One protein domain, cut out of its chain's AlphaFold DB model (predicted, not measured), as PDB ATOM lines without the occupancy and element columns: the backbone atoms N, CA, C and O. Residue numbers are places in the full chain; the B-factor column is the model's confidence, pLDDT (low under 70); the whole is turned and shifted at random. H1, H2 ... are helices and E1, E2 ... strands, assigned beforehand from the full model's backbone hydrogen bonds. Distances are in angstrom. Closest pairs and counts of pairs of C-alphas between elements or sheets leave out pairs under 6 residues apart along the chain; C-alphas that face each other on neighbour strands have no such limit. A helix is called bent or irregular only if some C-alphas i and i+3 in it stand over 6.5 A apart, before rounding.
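Overview. This is residues 3 to 148 of the 214 residues of an uncharacterized protein of Alistipes indistinctus YIT 12060 (UniProt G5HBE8). What shape do these atoms make? A strongly twisted antiparallel sheet of five strands sits between two helices that spread like a V: H2 covers one face over E3, and long H4 runs beside edge strand E5, with residues 120 to 133 near the sheet, and on past it to Ala 148. Short H3 packs on H4, and tiny H1 lies by E2. How is it made up? The 146 printed residues are of mixed class, with E1 H1 H2 E2 E3 E4 E5 H3 H4 along the chain and sheet order E1 E2 E3 E4 E5; the whole is compact, with a radius of gyration of the C-alphas of 16.4 A and spans of 45 by 42 by 29 A.

Along the chain. Where are the strands? E1 is residues 3 to 5, from C-alpha 3 at (51.728, 34.918, -6.263); E2 is 42 to 49, 22.1 A long; E3 is 55 to 66, 26.9 A. E4 is 69 to 76, 21.9 A, and E5 is 82 to 87, 17.1 A. Where are the helices? H1 is residues 6 to 9, H2 is 17 to 35, 24.8 A long, and H3 is 97 to 104, 11.0 A. H4 is 118 to 148, 44.5 A, ending at C-alpha 148 at (36.041, 49.802, 14.754).

Arrangement. How do the strands pair? E2 E3 E4 E5 form a meander, each strand the antiparallel neighbour of the one before, through three hairpins: N 44 and O 61 are 2.9 A apart, N 71 and O 64 2.8 A, and N 74 and O 84 2.8 A. E1 pairs antiparallel with E2, with N 4 and O 45 at 2.9 A; E3 bends by 81 degrees at residue 58. Where are H1 and H2? H2 runs along E3 at 18 degrees on the local plane, 8.3 A over the sheet, with the closest C-alphas those of Phe 23 and Ala 60, 5.3 A; H1 is on the same face, only just over E2, where 3 of its C-alphas fall. H2 is irregular, C-alphas 26 and 29 being 7.4 A apart, with a kink of 51 degrees near residue 27. Where are H4 and H3? H4 stands only just at the sheet's level, at a height of 3.6 A, with C-alphas Ser 86 and Gly 128 the closest to E5 at 5.5 A. H3 is not on the sheet and touches residues 131 to 135 of H4 at a steep tilt of 55 degrees, opposite ways, with C-alphas Ala 103 and Val 131 the closest at 5.8 A. Are the helix backbones whole? Every O i to N i+4 pair is within hydrogen-bond range in H3 and H4, 11 of 15 are in H2, and H1 is too short for one.

Size, cuts and confidence. How large is it? The two C-alphas farthest apart, of His 29 and Ala 148, are 48.4 A apart. Is it unbroken and sure? The printed part has no cut, and the link from H3 to H4, 13 residues, is long; the mean pLDDT of the printed part is 93.6, and no printed residue is under 70.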
ATOM      1  N   THR A   3      50.625  34.816  -5.299       91.12
ATOM      2  CA  THR A   3      51.728  34.918  -6.263       91.12
ATOM      3  C   THR A   3      53.051  34.613  -5.571       91.12
ATOM      4  O   THR A   3      53.338  35.155  -4.504       91.12
ATOM      5  N   VAL A   4      53.863  33.743  -6.167       92.44
ATOM      6  CA  VAL A   4      55.188  33.366  -5.658       92.44
ATOM      7  C   VAL A   4      56.231  33.420  -6.762       92.44
ATOM      8  O   VAL A   4      55.988  33.031  -7.908       92.44
ATOM      9  N   ARG A   5      57.429  33.893  -6.417       92.38
ATOM     10  CA  ARG A   5      58.563  33.913  -7.350       92.38
ATOM     11  C   ARG A   5      59.172  32.521  -7.490       92.38
ATOM     12  O   ARG A   5      59.105  31.699  -6.577       92.38
ATOM     13  N   LYS A   6      59.883  32.270  -8.593       89.50
ATOM     14  CA  LYS A   6      60.564  30.982  -8.838       89.50
ATOM     15  C   LYS A   6      61.480  30.537  -7.689       89.50
ATOM     16  O   LYS A   6      61.494  29.365  -7.329       89.50
ATOM     17  N   LYS A   7      62.207  31.480  -7.078       88.00
ATOM     18  CA  LYS A   7      63.091  31.232  -5.922       88.00
ATOM     19  C   LYS A   7      62.343  30.869  -4.631       88.00
ATOM     20  O   LYS A   7      62.917  30.246  -3.745       88.00
ATOM     21  N   GLU A   8      61.085  31.281  -4.511       89.06
ATOM     22  CA  GLU A   8      60.237  31.012  -3.345       89.06
ATOM     23  C   GLU A   8      59.526  29.666  -3.466       89.06
ATOM     24  O   GLU A   8      59.297  29.027  -2.445       89.06
ATOM     25  N   LEU A   9      59.256  29.191  -4.689       86.06
ATOM     26  CA  LEU A   9      58.661  27.867  -4.911       86.06
ATOM     27  C   LEU A   9      59.451  26.742  -4.236       86.06
ATOM     28  O   LEU A   9      58.850  25.830  -3.685       86.06
ATOM     29  N   ALA A  10      60.786  26.815  -4.242       82.25
ATOM     30  CA  ALA A  10      61.639  25.803  -3.617       82.25
ATOM     31  C   ALA A  10      61.486  25.729  -2.085       82.25
ATOM     32  O   ALA A  10      61.930  24.765  -1.470       82.25
ATOM     33  N   LYS A  11      60.875  26.747  -1.465       87.19
ATOM     34  CA  LYS A  11      60.679  26.851  -0.013       87.19
ATOM     35  C   LYS A  11      59.285  26.406   0.435       87.19
ATOM     36  O   LYS A  11      58.987  26.477   1.622       87.19
ATOM     37  N   ILE A  12      58.418  26.005  -0.496       86.81
ATOM     38  CA  ILE A  12      57.014  25.679  -0.232       86.81
ATOM     39  C   ILE A  12      56.746  24.247  -0.703       86.81
ATOM     40  O   ILE A  12      57.248  23.819  -1.742       86.81
ATOM     41  N   LYS A  13      55.939  23.492   0.050       88.00
ATOM     42  CA  LYS A  13      55.503  22.145  -0.340       88.00
ATOM     43  C   LYS A  13      54.496  22.236  -1.498       88.00
ATOM     44  O   LYS A  13      53.322  22.517  -1.263       88.00
ATOM     45  N   ILE A  14      54.969  22.018  -2.729       90.31
ATOM     46  CA  ILE A  14      54.152  22.010  -3.954       90.31
ATOM     47  C   ILE A  14      53.828  20.571  -4.383       90.31
ATOM     48  O   ILE A  14      54.746  19.798  -4.659       90.31
ATOM     49  N   ASN A  15      52.547  20.229  -4.530       89.88
ATOM     50  CA  ASN A  15      52.111  18.875  -4.904       89.88
ATOM     51  C   ASN A  15      52.385  18.524  -6.371       89.88
ATOM     52  O   ASN A  15      52.805  17.414  -6.679       89.88
ATOM     53  N   ASN A  16      52.171  19.467  -7.288       90.38
ATOM     54  CA  ASN A  16      52.319  19.268  -8.733       90.38
ATOM     55  C   ASN A  16      53.600  19.909  -9.288       90.38
ATOM     56  O   ASN A  16      53.610  20.449 -10.394       90.38
ATOM     57  N   LEU A  17      54.703  19.873  -8.529       86.12
ATOM     58  CA  LEU A  17      55.953  20.521  -8.940       86.12
ATOM     59  C   LEU A  17      56.497  19.967 -10.270       86.12
ATOM     60  O   LEU A  17      57.125  20.702 -11.032       86.12
ATOM     61  N   SER A  18      56.213  18.698 -10.577       86.69
ATOM     62  CA  SER A  18      56.537  18.058 -11.859       86.69
ATOM     63  C   SER A  18      55.894  18.760 -13.063       86.69
ATOM     64  O   SER A  18      56.503  18.819 -14.129       86.69
ATOM     65  N   SER A  19      54.718  19.373 -12.895       87.62
ATOM     66  CA  SER A  19      54.022  20.141 -13.937       87.62
ATOM     67  C   SER A  19      54.631  21.526 -14.187       87.62
ATOM     68  O   SER A  19      54.244  22.198 -15.140       87.62
ATOM     69  N   ARG A  20      55.614  21.975 -13.387       87.44
ATOM     70  CA  ARG A  20      56.246  23.299 -13.551       87.44
ATOM     71  C   ARG A  20      56.798  23.513 -14.958       87.44
ATOM     72  O   ARG A  20      56.625  24.590 -15.510       87.44
ATOM     73  N   CYS A  21      57.443  22.503 -15.543       88.75
ATOM     74  CA  CYS A  21      58.023  22.619 -16.885       88.75
ATOM     75  C   CYS A  21      56.962  22.922 -17.955       88.75
ATOM     76  O   CYS A  21      57.227  23.701 -18.869       88.75
ATOM     77  N   GLN A  22      55.758  22.360 -17.812       91.56
ATOM     78  CA  GLN A  22      54.629  22.669 -18.687       91.56
ATOM     79  C   GLN A  22      54.234  24.145 -18.547       91.56
ATOM     80  O   GLN A  22      54.204  24.862 -19.546       91.56
ATOM     81  N   PHE A  23      54.016  24.624 -17.320       92.31
ATOM     82  CA  PHE A  23      53.664  26.026 -17.078       92.31
ATOM     83  C   PHE A  23      54.736  27.006 -17.574       92.31
ATOM     84  O   PHE A  23      54.393  28.016 -18.187       92.31
ATOM     85  N   ASP A  24      56.020  26.695 -17.366       92.38
ATOM     86  CA  ASP A  24      57.138  27.495 -17.878       92.38
ATOM     87  C   ASP A  24      57.034  27.606 -19.410       92.38
ATOM     88  O   ASP A  24      56.998  28.710 -19.948       92.38
ATOM     89  N   SER A  25      56.873  26.480 -20.118       91.56
ATOM     90  CA  SER A  25      56.755  26.469 -21.586       91.56
ATOM     91  C   SER A  25      55.553  27.260 -22.123       91.56
ATOM     92  O   SER A  25      55.646  27.905 -23.170       91.56
ATOM     93  N   GLU A  26      54.435  27.272 -21.393       90.56
ATOM     94  CA  GLU A  26      53.231  28.006 -21.780       90.56
ATOM     95  C   GLU A  26      53.427  29.526 -21.718       90.56
ATOM     96  O   GLU A  26      52.775  30.255 -22.476       90.56
ATOM     97  N   VAL A  27      54.330  30.012 -20.860       94.75
ATOM     98  CA  VAL A  27      54.562  31.444 -20.642       94.75
ATOM     99  C   VAL A  27      55.840  31.967 -21.308       94.75
ATOM    100  O   VAL A  27      55.909  33.164 -21.579       94.75
ATOM    101  N   THR A  28      56.807  31.107 -21.661       95.00
ATOM    102  CA  THR A  28      58.115  31.502 -22.232       95.00
ATOM    103  C   THR A  28      57.999  32.490 -23.394       95.00
ATOM    104  O   THR A  28      58.612  33.547 -23.358       95.00
ATOM    105  N   HIS A  29      57.142  32.224 -24.385       93.81
ATOM    106  CA  HIS A  29      56.980  33.134 -25.530       93.81
ATOM    107  C   HIS A  29      56.494  34.542 -25.137       93.81
ATOM    108  O   HIS A  29      56.834  35.527 -25.788       93.81
ATOM    109  N   ILE A  30      55.674  34.645 -24.086       95.94
ATOM    110  CA  ILE A  30      55.199  35.928 -23.551       95.94
ATOM    111  C   ILE A  30      56.336  36.593 -22.784       95.94
ATOM    112  O   ILE A  30      56.563  37.789 -22.942       95.94
ATOM    113  N   TYR A  31      57.056  35.812 -21.977       97.38
ATOM    114  CA  TYR A  31      58.205  36.269 -21.212       97.38
ATOM    115  C   TYR A  31      59.267  36.894 -22.116       97.38
ATOM    116  O   TYR A  31      59.641  38.041 -21.890       97.38
ATOM    117  N   ASP A  32      59.679  36.201 -23.177       97.12
ATOM    118  CA  ASP A  32      60.699  36.681 -24.114       97.12
ATOM    119  C   ASP A  32      60.263  37.984 -24.807       97.12
ATOM    120  O   ASP A  32      61.033  38.946 -24.907       97.12
ATOM    121  N   ALA A  33      58.992  38.061 -25.221       96.38
ATOM    122  CA  ALA A  33      58.434  39.253 -25.853       96.38
ATOM    123  C   ALA A  33      58.365  40.456 -24.895       96.38
ATOM    124  O   ALA A  33      58.703  41.575 -25.282       96.38
ATOM    125  N   VAL A  34      57.961  40.244 -23.639       97.44
ATOM    126  CA  VAL A  34      57.912  41.302 -22.615       97.44
ATOM    127  C   VAL A  34      59.322  41.732 -22.211       97.44
ATOM    128  O   VAL A  34      59.580  42.930 -22.090       97.44
ATOM    129  N   LYS A  35      60.255  40.785 -22.069       97.12
ATOM    130  CA  LYS A  35      61.634  41.031 -21.621       97.12
ATOM    131  C   LYS A  35      62.429  41.940 -22.554       97.12
ATOM    132  O   LYS A  35      63.338  42.628 -22.101       97.12
ATOM    133  N   THR A  36      62.046  41.999 -23.830       97.25
ATOM    134  CA  THR A  36      62.626  42.934 -24.808       97.25
ATOM    135  C   THR A  36      62.386  44.399 -24.418       97.25
ATOM    136  O   THR A  36      63.217  45.255 -24.703       97.25
ATOM    137  N   PHE A  37      61.275  44.694 -23.736       97.50
ATOM    138  CA  PHE A  37      60.918  46.043 -23.281       97.50
ATOM    139  C   PHE A  37      61.103  46.236 -21.771       97.50
ATOM    140  O   PHE A  37      61.295  47.358 -21.312       97.50
ATOM    141  N   VAL A  38      61.032  45.152 -20.996       97.12
ATOM    142  CA  VAL A  38      61.083  45.152 -19.529       97.12
ATOM    143  C   VAL A  38      62.104  44.108 -19.057       97.12
ATOM    144  O   VAL A  38      61.727  42.972 -18.755       97.12
ATOM    145  N   PRO A  39      63.407  44.450 -19.006       95.69
ATOM    146  CA  PRO A  39      64.475  43.481 -18.725       95.69
ATOM    147  C   PRO A  39      64.372  42.799 -17.356       95.69
ATOM    148  O   PRO A  39      64.857  41.680 -17.181       95.69
ATOM    149  N   ASP A  40      63.735  43.472 -16.397       94.06
ATOM    150  CA  ASP A  40      63.533  43.030 -15.019       94.06
ATOM    151  C   ASP A  40      62.234  42.233 -14.804       94.06
ATOM    152  O   ASP A  40      61.900  41.887 -13.671       94.06
ATOM    153  N   ALA A  41      61.500  41.916 -15.876       96.88
ATOM    154  CA  ALA A  41      60.361  41.014 -15.790       96.88
ATOM    155  C   ALA A  41      60.801  39.615 -15.315       96.88
ATOM    156  O   ALA A  41      61.861  39.099 -15.692       96.88
ATOM    157  N   GLU A  42      59.949  38.961 -14.526       96.69
ATOM    158  CA  GLU A  42      60.182  37.611 -14.000       96.69
ATOM    159  C   GLU A  42      59.028  36.673 -14.369       96.69
ATOM    160  O   GLU A  42      57.884  37.098 -14.518       96.69
ATOM    161  N   ILE A  43      59.312  35.371 -14.465       96.19
ATOM    162  CA  ILE A  43      58.259  34.350 -14.431       96.19
ATOM    163  C   ILE A  43      57.894  34.099 -12.966       96.19
ATOM    164  O   ILE A  43      58.752  33.748 -12.145       96.19
ATOM    165  N   VAL A  44      56.614  34.265 -12.647       95.56
ATOM    166  CA  VAL A  44      56.026  33.992 -11.331       95.56
ATOM    167  C   VAL A  44      54.951  32.924 -11.448       95.56
ATOM    168  O   VAL A  44      54.481  32.610 -12.541       95.56
ATOM    169  N   TYR A  45      54.537  32.380 -10.311       94.19
ATOM    170  CA  TYR A  45      53.555  31.309 -10.250       94.19
ATOM    171  C   TYR A  45      52.411  31.714  -9.340       94.19
ATOM    172  O   TYR A  45      52.632  32.198  -8.229       94.19
ATOM    173  N   GLN A  46      51.186  31.501  -9.807       92.56
ATOM    174  CA  GLN A  46      50.023  31.550  -8.936       92.56
ATOM    175  C   GLN A  46      49.827  30.175  -8.319       92.56
ATOM    176  O   GLN A  46      49.768  29.167  -9.026       92.56
ATOM    177  N   VAL A  47      49.751  30.151  -6.994       92.69
ATOM    178  CA  VAL A  47      49.560  28.936  -6.212       92.69
ATOM    179  C   VAL A  47      48.273  29.004  -5.399       92.69
ATOM    180  O   VAL A  47      47.882  30.059  -4.878       92.69
ATOM    181  N   TRP A  48      47.608  27.863  -5.291       91.25
ATOM    182  CA  TRP A  48      46.438  27.645  -4.449       91.25
ATOM    183  C   TRP A  48      46.819  26.778  -3.245       91.25
ATOM    184  O   TRP A  48      47.619  25.861  -3.404       91.25
ATOM    185  N   CYS A  49      46.290  27.091  -2.057       90.25
ATOM    186  CA  CYS A  49      46.493  26.277  -0.857       90.25
ATOM    187  C   CYS A  49      45.360  25.258  -0.765       90.25
ATOM    188  O   CYS A  49      44.194  25.646  -0.752       90.25
ATOM    189  N   ASN A  50      45.711  23.982  -0.717       89.50
ATOM    190  CA  ASN A  50      44.780  22.881  -0.524       89.50
ATOM    191  C   ASN A  50      44.444  22.732   0.973       89.50
ATOM    192  O   ASN A  50      45.144  23.278   1.831       89.50
ATOM    193  N   ASP A  51      43.410  21.948   1.282       88.69
ATOM    194  CA  ASP A  51      42.933  21.726   2.657       88.69
ATOM    195  C   ASP A  51      43.983  21.056   3.564       88.69
ATOM    196  O   ASP A  51      43.993  21.255   4.775       88.69
ATOM    197  N   ASP A  52      44.917  20.299   2.983       87.25
ATOM    198  CA  ASP A  52      46.029  19.640   3.683       87.25
ATOM    199  C   ASP A  52      47.249  20.564   3.908       87.25
ATOM    200  O   ASP A  52      48.352  20.089   4.198       87.25
ATOM    201  N   ASN A  53      47.078  21.883   3.747       84.31
ATOM    202  CA  ASN A  53      48.122  22.916   3.803       84.31
ATOM    203  C   ASN A  53      49.247  22.772   2.759       84.31
ATOM    204  O   ASN A  53      50.270  23.463   2.836       84.31
ATOM    205  N   SER A  54      49.092  21.886   1.774       88.81
ATOM    206  CA  SER A  54      49.972  21.843   0.609       88.81
ATOM    207  C   SER A  54      49.555  22.877  -0.435       88.81
ATOM    208  O   SER A  54      48.445  23.406  -0.410       88.81
ATOM    209  N   TRP A  55      50.446  23.162  -1.380       92.31
ATOM    210  CA  TRP A  55      50.180  24.126  -2.441       92.31
ATOM    211  C   TRP A  55      50.190  23.464  -3.815       92.31
ATOM    212  O   TRP A  55      50.962  22.544  -4.086       92.31
ATOM    213  N   THR A  56      49.367  23.977  -4.717       93.44
ATOM    214  CA  THR A  56      49.305  23.548  -6.118       93.44
ATOM    215  C   THR A  56      49.600  24.746  -7.007       93.44
ATOM    216  O   THR A  56      49.055  25.828  -6.790       93.44
ATOM    217  N   ILE A  57      50.465  24.574  -8.008       93.94
ATOM    218  CA  ILE A  57      50.662  25.571  -9.065       93.94
ATOM    219  C   ILE A  57      49.438  25.537  -9.979       93.94
ATOM    220  O   ILE A  57      49.148  24.510 -10.588       93.94
ATOM    221  N   GLU A  58      48.758  26.673 -10.078       92.50
ATOM    222  CA  GLU A  58      47.608  26.896 -10.961       92.50
ATOM    223  C   GLU A  58      48.054  27.324 -12.361       92.50
ATOM    224  O   GLU A  58      47.466  26.929 -13.365       92.50
ATOM    225  N   ARG A  59      49.073  28.190 -12.425       92.81
ATOM    226  CA  ARG A  59      49.625  28.739 -13.671       92.81
ATOM    227  C   ARG A  59      50.940  29.469 -13.430       92.81
ATOM    228  O   ARG A  59      51.197  29.951 -12.324       92.81
ATOM    229  N   ALA A  60      51.719  29.623 -14.498       95.25
ATOM    230  CA  ALA A  60      52.803  30.597 -14.570       95.25
ATOM    231  C   ALA A  60      52.336  31.873 -15.287       95.25
ATOM    232  O   ALA A  60      51.496  31.828 -16.188       95.25
ATOM    233  N   LEU A  61      52.884  33.015 -14.880       95.69
ATOM    234  CA  LEU A  61      52.606  34.336 -15.439       95.69
ATOM    235  C   LEU A  61      53.917  35.104 -15.610       95.69
ATOM    236  O   LEU A  61      54.899  34.837 -14.917       95.69
ATOM    237  N   VAL A  62      53.916  36.093 -16.500       97.56
ATOM    238  CA  VAL A  62      54.968  37.114 -16.516       97.56
ATOM    239  C   VAL A  62      54.583  38.197 -15.518       97.56
ATOM    240  O   VAL A  62      53.468  38.720 -15.581       97.56
ATOM    241  N   ALA A  63      55.499  38.528 -14.614       97.44
ATOM    242  CA  ALA A  63      55.369  39.625 -13.671       97.44
ATOM    243  C   ALA A  63      56.295  40.783 -14.032       97.44
ATOM    244  O   ALA A  63      57.461  40.585 -14.376       97.44
ATOM    245  N   ILE A  64      55.771  41.992 -13.883       97.62
ATOM    246  CA  ILE A  64      56.499  43.252 -13.978       97.62
ATOM    247  C   ILE A  64      56.403  43.939 -12.614       97.62
ATOM    248  O   ILE A  64      55.320  44.013 -12.035       97.62
ATOM    249  N   PHE A  65      57.518  44.443 -12.092       94.94
ATOM    250  CA  PHE A  65      57.569  45.082 -10.775       94.94
ATOM    251  C   PHE A  65      57.735  46.590 -10.939       94.94
ATOM    252  O   PHE A  65      58.769  47.055 -11.411       94.94
ATOM    253  N   ARG A  66      56.732  47.388 -10.565       95.50
ATOM    254  CA  ARG A  66      56.802  48.857 -10.659       95.50
ATOM    255  C   ARG A  66      56.162  49.480  -9.433       95.50
ATOM    256  O   ARG A  66      55.094  49.048  -9.026       95.50
ATOM    257  N   ASN A  67      56.805  50.488  -8.847       89.25
ATOM    258  CA  ASN A  67      56.267  51.241  -7.705       89.25
ATOM    259  C   ASN A  67      55.804  50.347  -6.535       89.25
ATOM    260  O   ASN A  67      54.760  50.594  -5.942       89.25
ATOM    261  N   ASN A  68      56.559  49.283  -6.228       91.19
ATOM    262  CA  ASN A  68      56.209  48.259  -5.227       91.19
ATOM    263  C   ASN A  68      54.897  47.494  -5.500       91.19
ATOM    264  O   ASN A  68      54.384  46.810  -4.618       91.19
ATOM    265  N   ILE A  69      54.383  47.561  -6.728       94.94
ATOM    266  CA  ILE A  69      53.224  46.813  -7.208       94.94
ATOM    267  C   ILE A  69      53.718  45.732  -8.171       94.94
ATOM    268  O   ILE A  69      54.563  45.969  -9.042       94.94
ATOM    269  N   VAL A  70      53.188  44.522  -8.002       96.19
ATOM    270  CA  VAL A  70      53.381  43.421  -8.949       96.19
ATOM    271  C   VAL A  70      52.288  43.519 -10.002       96.19
ATOM    272  O   VAL A  70      51.114  43.595  -9.660       96.19
ATOM    273  N   PHE A  71      52.663  43.505 -11.275       97.75
ATOM    274  CA  PHE A  71      51.738  43.488 -12.400       97.75
ATOM    275  C   PHE A  71      51.850  42.163 -13.137       97.75
ATOM    276  O   PHE A  71      52.947  41.754 -13.504       97.75
ATOM    277  N   HIS A  72      50.722  41.515 -13.394       97.50
ATOM    278  CA  HIS A  72      50.649  40.273 -14.149       97.50
ATOM    279  C   HIS A  72      50.249  40.534 -15.593       97.50
ATOM    280  O   HIS A  72      49.296  41.269 -15.855       97.50
ATOM    281  N   VAL A  73      50.940  39.877 -16.520       97.69
ATOM    282  CA  VAL A  73      50.564  39.846 -17.934       97.69
ATOM    283  C   VAL A  73      49.572  38.708 -18.156       97.69
ATOM    284  O   VAL A  73      49.916  37.529 -18.053       97.69
ATOM    285  N   TRP A  74      48.336  39.064 -18.482       95.06
ATOM    286  CA  TRP A  74      47.251  38.133 -18.759       95.06
ATOM    287  C   TRP A  74      47.114  37.890 -20.252       95.06
ATOM    288  O   TRP A  74      47.223  38.810 -21.057       95.06
ATOM    289  N   LYS A  75      46.846  36.638 -20.622       93.44
ATOM    290  CA  LYS A  75      46.602  36.221 -22.003       93.44
ATOM    291  C   LYS A  75      45.136  35.867 -22.185       93.44
ATOM    292  O   LYS A  75      44.632  34.948 -21.541       93.44
ATOM    293  N   TYR A  76      44.503  36.504 -23.158       93.12
ATOM    294  CA  TYR A  76      43.129  36.243 -23.561       93.12
ATOM    295  C   TYR A  76      43.091  35.673 -24.977       93.12
ATOM    296  O   TYR A  76      43.927  35.995 -25.825       93.12
ATOM    297  N   ARG A  77      42.136  34.771 -25.235       89.69
ATOM    298  CA  ARG A  77      41.953  34.124 -26.550       89.69
ATOM    299  C   ARG A  77      40.773  34.690 -27.345       89.69
ATOM    300  O   ARG A  77      40.778  34.574 -28.564       89.69
ATOM    301  N   TYR A  78      39.803  35.304 -26.671       85.50
ATOM    302  CA  TYR A  78      38.560  35.821 -27.249       85.50
ATOM    303  C   TYR A  78      38.408  37.318 -26.930       85.50
ATOM    304  O   TYR A  78      38.794  37.703 -25.828       85.50
ATOM    305  N   PRO A  79      37.860  38.161 -27.832       84.06
ATOM    306  CA  PRO A  79      37.397  37.855 -29.198       84.06
ATOM    307  C   PRO A  79      38.532  37.625 -30.210       84.06
ATOM    308  O   PRO A  79      38.345  36.957 -31.219       84.06
ATOM    309  N   ARG A  80      39.736  38.127 -29.925       90.88
ATOM    310  CA  ARG A  80      40.990  37.781 -30.613       90.88
ATOM    311  C   ARG A  80      42.083  37.599 -29.571       90.88
ATOM    312  O   ARG A  80      41.922  38.068 -28.445       90.88
ATOM    313  N   ARG A  81      43.197  36.952 -29.926       92.12
ATOM    314  CA  ARG A  81      44.339  36.847 -29.011       92.12
ATOM    315  C   ARG A  81      44.841  38.247 -28.658       92.12
ATOM    316  O   ARG A  81      45.209  39.007 -29.549       92.12
ATOM    317  N   HIS A  82      44.859  38.552 -27.371       94.94
ATOM    318  CA  HIS A  82      45.405  39.793 -26.844       94.94
ATOM    319  C   HIS A  82      45.909  39.590 -25.418       94.94
ATOM    320  O   HIS A  82      45.662  38.551 -24.795       94.94
ATOM    321  N   TYR A  83      46.620  40.593 -24.926       96.56
ATOM    322  CA  TYR A  83      47.151  40.643 -23.582       96.56
ATOM    323  C   TYR A  83      46.672  41.902 -22.866       96.56
ATOM    324  O   TYR A  83      46.475  42.949 -23.488       96.56
ATOM    325  N   GLU A  84      46.524  41.779 -21.557       96.31
ATOM    326  CA  GLU A  84      46.291  42.889 -20.637       96.31
ATOM    327  C   GLU A  84      47.315  42.794 -19.509       96.31
ATOM    328  O   GLU A  84      47.844  41.713 -19.230       96.31
ATOM    329  N   ILE A  85      47.599  43.912 -18.850       97.50
ATOM    330  CA  ILE A  85      48.495  43.938 -17.695       97.50
ATOM    331  C   ILE A  85      47.713  44.507 -16.519       97.50
ATOM    332  O   ILE A  85      47.191  45.616 -16.600       97.50
ATOM    333  N   SER A  86      47.609  43.752 -15.427       95.81
ATOM    334  CA  SER A  86      46.856  44.178 -14.244       95.81
ATOM    335  C   SER A  86      47.675  44.019 -12.967       95.81
ATOM    336  O   SER A  86      48.461  43.075 -12.875       95.81
ATOM    337  N   PRO A  87      47.460  44.866 -11.948       96.12
ATOM    338  CA  PRO A  87      48.057  44.666 -10.635       96.12
ATOM    339  C   PRO A  87      47.657  43.322 -10.019       96.12
ATOM    340  O   PRO A  87      46.566  42.796 -10.274       96.12
ATOM    341  N   ASP A  88      48.525  42.796  -9.169       93.94
ATOM    342  CA  ASP A  88      48.190  41.775  -8.192       93.94
ATOM    343  C   ASP A  88      47.442  42.422  -7.021       93.94
ATOM    344  O   ASP A  88      47.984  43.264  -6.304       93.94
ATOM    345  N   PHE A  89      46.187  42.026  -6.826       92.62
ATOM    346  CA  PHE A  89      45.342  42.521  -5.739       92.62
ATOM    347  C   PHE A  89      45.349  41.603  -4.510       92.62
ATOM    348  O   PHE A  89      44.626  41.869  -3.557       92.62
ATOM    349  N   SER A  90      46.138  40.521  -4.504       88.06
ATOM    350  CA  SER A  90      46.106  39.505  -3.437       88.06
ATOM    351  C   SER A  90      46.486  40.026  -2.047       88.06
ATOM    352  O   SER A  90      46.079  39.428  -1.057       88.06
ATOM    353  N   LEU A  91      47.210  41.148  -1.967       87.75
ATOM    354  CA  LEU A  91      47.560  41.816  -0.706       87.75
ATOM    355  C   LEU A  91      46.440  42.718  -0.152       87.75
ATOM    356  O   LEU A  91      46.577  43.254   0.944       87.75
ATOM    357  N   LEU A  92      45.348  42.924  -0.896       93.50
ATOM    358  CA  LEU A  92      44.213  43.750  -0.480       93.50
ATOM    359  C   LEU A  92      43.111  42.862   0.116       93.50
ATOM    360  O   LEU A  92      42.163  42.467  -0.561       93.50
ATOM    361  N   GLU A  93      43.262  42.508   1.392       93.06
ATOM    362  CA  GLU A  93      42.418  41.523   2.090       93.06
ATOM    363  C   GLU A  93      40.943  41.940   2.229       93.06
ATOM    364  O   GLU A  93      40.048  41.087   2.240       93.06
ATOM    365  N   ASN A  94      40.681  43.248   2.287       95.44
ATOM    366  CA  ASN A  94      39.363  43.858   2.466       95.44
ATOM    367  C   ASN A  94      38.749  44.360   1.146       95.44
ATOM    368  O   ASN A  94      37.935  45.289   1.133       95.44
ATOM    369  N   ILE A  95      39.147  43.744   0.030       95.19
ATOM    370  CA  ILE A  95      38.668  44.030  -1.324       95.19
ATOM    371  C   ILE A  95      38.135  42.744  -1.964       95.19
ATOM    372  O   ILE A  95      38.709  41.662  -1.832       95.19
ATOM    373  N   ASP A  96      37.016  42.863  -2.675       92.31
ATOM    374  CA  ASP A  96      36.433  41.795  -3.481       92.31
ATOM    375  C   ASP A  96      36.437  42.155  -4.977       92.31
ATOM    376  O   ASP A  96      36.873  43.230  -5.398       92.31
ATOM    377  N   ARG A  97      35.947  41.231  -5.808       91.31
ATOM    378  CA  ARG A  97      35.877  41.425  -7.261       91.31
ATOM    379  C   ARG A  97      34.995  42.612  -7.655       91.31
ATOM    380  O   ARG A  97      35.343  43.326  -8.592       91.31
ATOM    381  N   SER A  98      33.898  42.837  -6.935       91.50
ATOM    382  CA  SER A  98      32.993  43.954  -7.203       91.50
ATOM    383  C   SER A  98      33.714  45.281  -6.982       91.50
ATOM    384  O   SER A  98      33.701  46.147  -7.856       91.50
ATOM    385  N   ALA A  99      34.437  45.418  -5.868       93.25
ATOM    386  CA  ALA A  99      35.245  46.597  -5.579       93.25
ATOM    387  C   ALA A  99      36.297  46.858  -6.672       93.25
ATOM    388  O   ALA A  99      36.453  48.003  -7.094       93.25
ATOM    389  N   ILE A 100      36.953  45.816  -7.201       93.38
ATOM    390  CA  ILE A 100      37.886  45.946  -8.337       93.38
ATOM    391  C   ILE A 100      37.175  46.493  -9.581       93.38
ATOM    392  O   ILE A 100      37.660  47.441 -10.204       93.38
ATOM    393  N   ASP A 101      36.020  45.931  -9.941       92.44
ATOM    394  CA  ASP A 101      35.253  46.369 -11.110       92.44
ATOM    395  C   ASP A 101      34.748  47.812 -10.940       92.44
ATOM    396  O   ASP A 101      34.809  48.611 -11.875       92.44
ATOM    397  N   HIS A 102      34.324  48.192  -9.732       92.88
ATOM    398  CA  HIS A 102      33.956  49.565  -9.384       92.88
ATOM    399  C   HIS A 102      35.145  50.529  -9.403       92.88
ATOM    400  O   HIS A 102      34.992  51.681  -9.818       92.88
ATOM    401  N   ALA A 103      36.334  50.090  -8.991       93.75
ATOM    402  CA  ALA A 103      37.523  50.931  -8.994       93.75
ATOM    403  C   ALA A 103      37.918  51.351 -10.413       93.75
ATOM    404  O   ALA A 103      38.292  52.508 -10.605       93.75
ATOM    405  N   LYS A 104      37.739  50.453 -11.389       92.94
ATOM    406  CA  LYS A 104      37.961  50.715 -12.819       92.94
ATOM    407  C   LYS A 104      36.941  51.681 -13.430       92.94
ATOM    408  O   LYS A 104      37.251  52.333 -14.422       92.94
ATOM    409  N   ARG A 105      35.730  51.806 -12.864       91.06
ATOM    410  CA  ARG A 105      34.715  52.738 -13.387       91.06
ATOM    411  C   ARG A 105      35.222  54.178 -13.300       91.06
ATOM    412  O   ARG A 105      35.684  54.615 -12.245       91.06
ATOM    413  N   GLY A 106      35.091  54.906 -14.407       84.44
ATOM    414  CA  GLY A 106      35.538  56.296 -14.531       84.44
ATOM    415  C   GLY A 106      37.007  56.466 -14.927       84.44
ATOM    416  O   GLY A 106      37.465  57.599 -15.010       84.44
ATOM    417  N   ILE A 107      37.736  55.375 -15.183       89.69
ATOM    418  CA  ILE A 107      39.085  55.408 -15.755       89.69
ATOM    419  C   ILE A 107      39.019  54.693 -17.105       89.69
ATOM    420  O   ILE A 107      38.589  53.541 -17.170       89.69
ATOM    421  N   GLU A 108      39.411  55.372 -18.180       91.50
ATOM    422  CA  GLU A 108      39.413  54.767 -19.511       91.50
ATOM    423  C   GLU A 108      40.484  53.662 -19.583       91.50
ATOM    424  O   GLU A 108      41.657  53.931 -19.298       91.50
ATOM    425  N   PRO A 109      40.110  52.410 -19.909       93.06
ATOM    426  CA  PRO A 109      41.077  51.335 -20.034       93.06
ATOM    427  C   PRO A 109      41.934  51.525 -21.297       93.06
ATOM    428  O   PRO A 109      41.405  51.890 -22.352       93.06
ATOM    429  N   PRO A 110      43.244  51.232 -21.238       95.81
ATOM    430  CA  PRO A 110      44.100  51.234 -22.414       95.81
ATOM    431  C   PRO A 110      43.662  50.211 -23.463       95.81
ATOM    432  O   PRO A 110      42.952  49.246 -23.187       95.81
ATOM    433  N   GLN A 111      44.162  50.380 -24.686       94.81
ATOM    434  CA  GLN A 111      43.922  49.420 -25.758       94.81
ATOM    435  C   GLN A 111      44.572  48.063 -25.459       94.81
ATOM    436  O   GLN A 111      45.722  47.978 -25.012       94.81
ATOM    437  N   ASN A 112      43.862  46.990 -25.806       94.62
ATOM    438  CA  ASN A 112      44.361  45.626 -25.670       94.62
ATOM    439  C   ASN A 112      45.684  45.428 -26.430       94.62
ATOM    440  O   ASN A 112      45.902  45.923 -27.548       94.62
ATOM    441  N   ILE A 113      46.593  44.659 -25.835       96.50
ATOM    442  CA  ILE A 113      47.914  44.416 -26.412       96.50
ATOM    443  C   ILE A 113      47.819  43.235 -27.381       96.50
ATOM    444  O   ILE A 113      47.741  42.089 -26.965       96.50
ATOM    445  N   GLY A 114      47.826  43.489 -28.690       94.62
ATOM    446  CA  GLY A 114      48.025  42.426 -29.692       94.62
ATOM    447  C   GLY A 114      49.503  42.056 -29.874       94.62
ATOM    448  O   GLY A 114      49.853  40.887 -29.988       94.62
ATOM    449  N   VAL A 115      50.366  43.075 -29.854       95.06
ATOM    450  CA  VAL A 115      51.830  42.985 -29.921       95.06
ATOM    451  C   VAL A 115      52.384  43.907 -28.845       95.06
ATOM    452  O   VAL A 115      51.891  45.032 -28.698       95.06
ATOM    453  N   PHE A 116      53.369  43.424 -28.087       97.19
ATOM    454  CA  PHE A 116      54.013  44.208 -27.042       97.19
ATOM    455  C   PHE A 116      54.803  45.366 -27.648       97.19
ATOM    456  O   PHE A 116      55.559  45.198 -28.601       97.19
ATOM    457  N   THR A 117      54.611  46.544 -27.071       97.56
ATOM    458  CA  THR A 117      55.443  47.726 -27.280       97.56
ATOM    459  C   THR A 117      55.643  48.383 -25.925       97.56
ATOM    460  O   THR A 117      54.790  48.227 -25.044       97.56
ATOM    461  N   LEU A 118      56.729  49.142 -25.762       97.06
ATOM    462  CA  LEU A 118      56.990  49.863 -24.515       97.06
ATOM    463  C   LEU A 118      55.788  50.731 -24.111       97.06
ATOM    464  O   LEU A 118      55.256  50.563 -23.020       97.06
ATOM    465  N   LYS A 119      55.274  51.538 -25.050       97.69
ATOM    466  CA  LYS A 119      54.108  52.403 -24.826       97.69
ATOM    467  C   LYS A 119      52.888  51.637 -24.303       97.69
ATOM    468  O   LYS A 119      52.298  52.035 -23.310       97.69
ATOM    469  N   LYS A 120      52.519  50.514 -24.932       97.88
ATOM    470  CA  LYS A 120      51.347  49.737 -24.493       97.88
ATOM    471  C   LYS A 120      51.539  49.140 -23.102       97.88
ATOM    472  O   LYS A 120      50.584  49.068 -22.339       97.88
ATOM    473  N   ILE A 121      52.753  48.694 -22.780       97.69
ATOM    474  CA  ILE A 121      53.071  48.180 -21.445       97.69
ATOM    475  C   ILE A 121      52.931  49.301 -20.408       97.69
ATOM    476  O   ILE A 121      52.271  49.106 -19.390       97.69
ATOM    477  N   GLU A 122      53.504  50.472 -20.683       97.44
ATOM    478  CA  GLU A 122      53.431  51.643 -19.804       97.44
ATOM    479  C   GLU A 122      51.993  52.133 -19.608       97.44
ATOM    480  O   GLU A 122      51.594  52.375 -18.472       97.44
ATOM    481  N   ASP A 123      51.186  52.196 -20.672       97.88
ATOM    482  CA  ASP A 123      49.777  52.596 -20.596       97.88
ATOM    483  C   ASP A 123      48.996  51.693 -19.621       97.88
ATOM    484  O   ASP A 123      48.278  52.184 -18.745       97.88
ATOM    485  N   TRP A 124      49.177  50.369 -19.712       97.94
ATOM    486  CA  TRP A 124      48.535  49.423 -18.792       97.94
ATOM    487  C   TRP A 124      49.085  49.483 -17.363       97.94
ATOM    488  O   TRP A 124      48.311  49.350 -16.412       97.94
ATOM    489  N   ILE A 125      50.388  49.711 -17.178       97.62
ATOM    490  CA  ILE A 125      50.983  49.895 -15.844       97.62
ATOM    491  C   ILE A 125      50.445  51.169 -15.189       97.62
ATOM    492  O   ILE A 125      50.079  51.140 -14.011       97.62
ATOM    493  N   ASN A 126      50.333  52.267 -15.936       97.06
ATOM    494  CA  ASN A 126      49.782  53.531 -15.449       97.06
ATOM    495  C   ASN A 126      48.309  53.373 -15.056       97.06
ATOM    496  O   ASN A 126      47.934  53.696 -13.928       97.06
ATOM    497  N   PHE A 127      47.495  52.785 -15.939       97.38
ATOM    498  CA  PHE A 127      46.099  52.458 -15.647       97.38
ATOM    499  C   PHE A 127      45.968  51.575 -14.397       97.38
ATOM    500  O   PHE A 127      45.219  51.894 -13.470       97.38
ATOM    501  N   GLY A 128      46.734  50.486 -14.333       96.81
ATOM    502  CA  GLY A 128      46.721  49.565 -13.205       96.81
ATOM    503  C   GLY A 128      47.169  50.220 -11.897       96.81
ATOM    504  O   GLY A 128      46.574  49.952 -10.857       96.81
ATOM    505  N   THR A 129      48.152  51.122 -11.940       96.94
ATOM    506  CA  THR A 129      48.612  51.881 -10.765       96.94
ATOM    507  C   THR A 129      47.483  52.737 -10.192       96.94
ATOM    508  O   THR A 129      47.240  52.688  -8.988       96.94
ATOM    509  N   LEU A 130      46.738  53.462 -11.034       96.38
ATOM    510  CA  LEU A 130      45.602  54.279 -10.587       96.38
ATOM    511  C   LEU A 130      44.515  53.430  -9.915       96.38
ATOM    512  O   LEU A 130      44.028  53.774  -8.835       96.38
ATOM    513  N   VAL A 131      44.166  52.293 -10.528       96.69
ATOM    514  CA  VAL A 131      43.188  51.349  -9.966       96.69
ATOM    515  C   VAL A 131      43.680  50.788  -8.631       96.69
ATOM    516  O   VAL A 131      42.921  50.752  -7.663       96.69
ATOM    517  N   PHE A 132      44.951  50.386  -8.553       96.75
ATOM    518  CA  PHE A 132      45.543  49.836  -7.337       96.75
ATOM    519  C   PHE A 132      45.534  50.846  -6.189       96.75
ATOM    520  O   PHE A 132      45.109  50.498  -5.094       96.75
ATOM    521  N   LEU A 133      45.934  52.099  -6.425       95.44
ATOM    522  CA  LEU A 133      45.953  53.136  -5.387       95.44
ATOM    523  C   LEU A 133      44.549  53.439  -4.846       95.44
ATOM    524  O   LEU A 133      44.364  53.580  -3.636       95.44
ATOM    525  N   LYS A 134      43.535  53.472  -5.722       95.94
ATOM    526  CA  LYS A 134      42.129  53.622  -5.312       95.94
ATOM    527  C   LYS A 134      41.685  52.467  -4.412       95.94
ATOM    528  O   LYS A 134      41.081  52.700  -3.367       95.94
ATOM    529  N   LEU A 135      42.023  51.235  -4.789       96.50
ATOM    530  CA  LEU A 135      41.699  50.044  -4.003       96.50
ATOM    531  C   LEU A 135      42.502  49.954  -2.707       96.50
ATOM    532  O   LEU A 135      41.958  49.514  -1.704       96.50
ATOM    533  N   GLN A 136      43.757  50.396  -2.689       96.62
ATOM    534  CA  GLN A 136      44.581  50.437  -1.483       96.62
ATOM    535  C   GLN A 136      43.969  51.378  -0.441       96.62
ATOM    536  O   GLN A 136      43.857  51.009   0.729       96.62
ATOM    537  N   LYS A 137      43.502  52.557  -0.873       96.06
ATOM    538  CA  LYS A 137      42.764  53.486  -0.009       96.06
ATOM    539  C   LYS A 137      41.480  52.846   0.525       96.06
ATOM    540  O   LYS A 137      41.272  52.820   1.733       96.06
ATOM    541  N   GLN A 138      40.659  52.273  -0.358       96.06
ATOM    542  CA  GLN A 138      39.416  51.605   0.038       96.06
ATOM    543  C   GLN A 138      39.667  50.420   0.985       96.06
ATOM    544  O   GLN A 138      38.907  50.214   1.925       96.06
ATOM    545  N   ASN A 139      40.744  49.661   0.778       97.25
ATOM    546  CA  ASN A 139      41.128  48.546   1.637       97.25
ATOM    547  C   ASN A 139      41.422  49.027   3.060       97.25
ATOM    548  O   ASN A 139      40.921  48.436   4.011       97.25
ATOM    549  N   ALA A 140      42.195  50.108   3.203       96.75
ATOM    550  CA  ALA A 140      42.489  50.705   4.504       96.75
ATOM    551  C   ALA A 140      41.219  51.240   5.189       96.75
ATOM    552  O   ALA A 140      41.000  50.984   6.368       96.75
ATOM    553  N   GLU A 141      40.340  51.916   4.443       96.50
ATOM    554  CA  GLU A 141      39.055  52.394   4.970       96.50
ATOM    555  C   GLU A 141      38.155  51.242   5.436       96.50
ATOM    556  O   GLU A 141      37.550  51.320   6.504       96.50
ATOM    557  N   ASN A 142      38.067  50.167   4.652       96.25
ATOM    558  CA  ASN A 142      37.290  48.982   5.007       96.25
ATOM    559  C   ASN A 142      37.874  48.285   6.236       96.25
ATOM    560  O   ASN A 142      37.117  47.909   7.130       96.25
ATOM    561  N   HIS A 143      39.201  48.150   6.300       95.94
ATOM    562  CA  HIS A 143      39.897  47.579   7.448       95.94
ATOM    563  C   HIS A 143      39.551  48.336   8.733       95.94
ATOM    564  O   HIS A 143      39.110  47.731   9.708       95.94
ATOM    565  N   GLU A 144      39.660  49.665   8.709       96.12
ATOM    566  CA  GLU A 144      39.362  50.510   9.864       96.12
ATOM    567  C   GLU A 144      37.883  50.466  10.258       96.12
ATOM    568  O   GLU A 144      37.574  50.329  11.442       96.12
ATOM    569  N   LYS A 145      36.960  50.499   9.287       95.75
ATOM    570  CA  LYS A 145      35.516  50.353   9.548       95.75
ATOM    571  C   LYS A 145      35.192  49.019  10.220       95.75
ATOM    572  O   LYS A 145      34.467  48.995  11.211       95.75
ATOM    573  N   ILE A 146      35.740  47.920   9.703       95.69
ATOM    574  CA  ILE A 146      35.534  46.575  10.255       95.69
ATOM    575  C   ILE A 146      36.140  46.475  11.655       95.69
ATOM    576  O   ILE A 146      35.489  45.975  12.571       95.69
ATOM    577  N   ARG A 147      37.366  46.974  11.843       94.81
ATOM    578  CA  ARG A 147      38.063  46.979  13.134       94.81
ATOM    579  C   ARG A 147      37.273  47.750  14.190       94.81
ATOM    580  O   ARG A 147      37.048  47.225  15.277       94.81
ATOM    581  N   ALA A 148      36.827  48.962  13.859       95.62
ATOM    582  CA  ALA A 148      36.041  49.802  14.754       95.62
ATOM    583  C   ALA A 148      34.708  49.138  15.122       95.62
ATOM    584  O   ALA A 148      34.379  49.047  16.300       95.62
TER     585      ALA A 148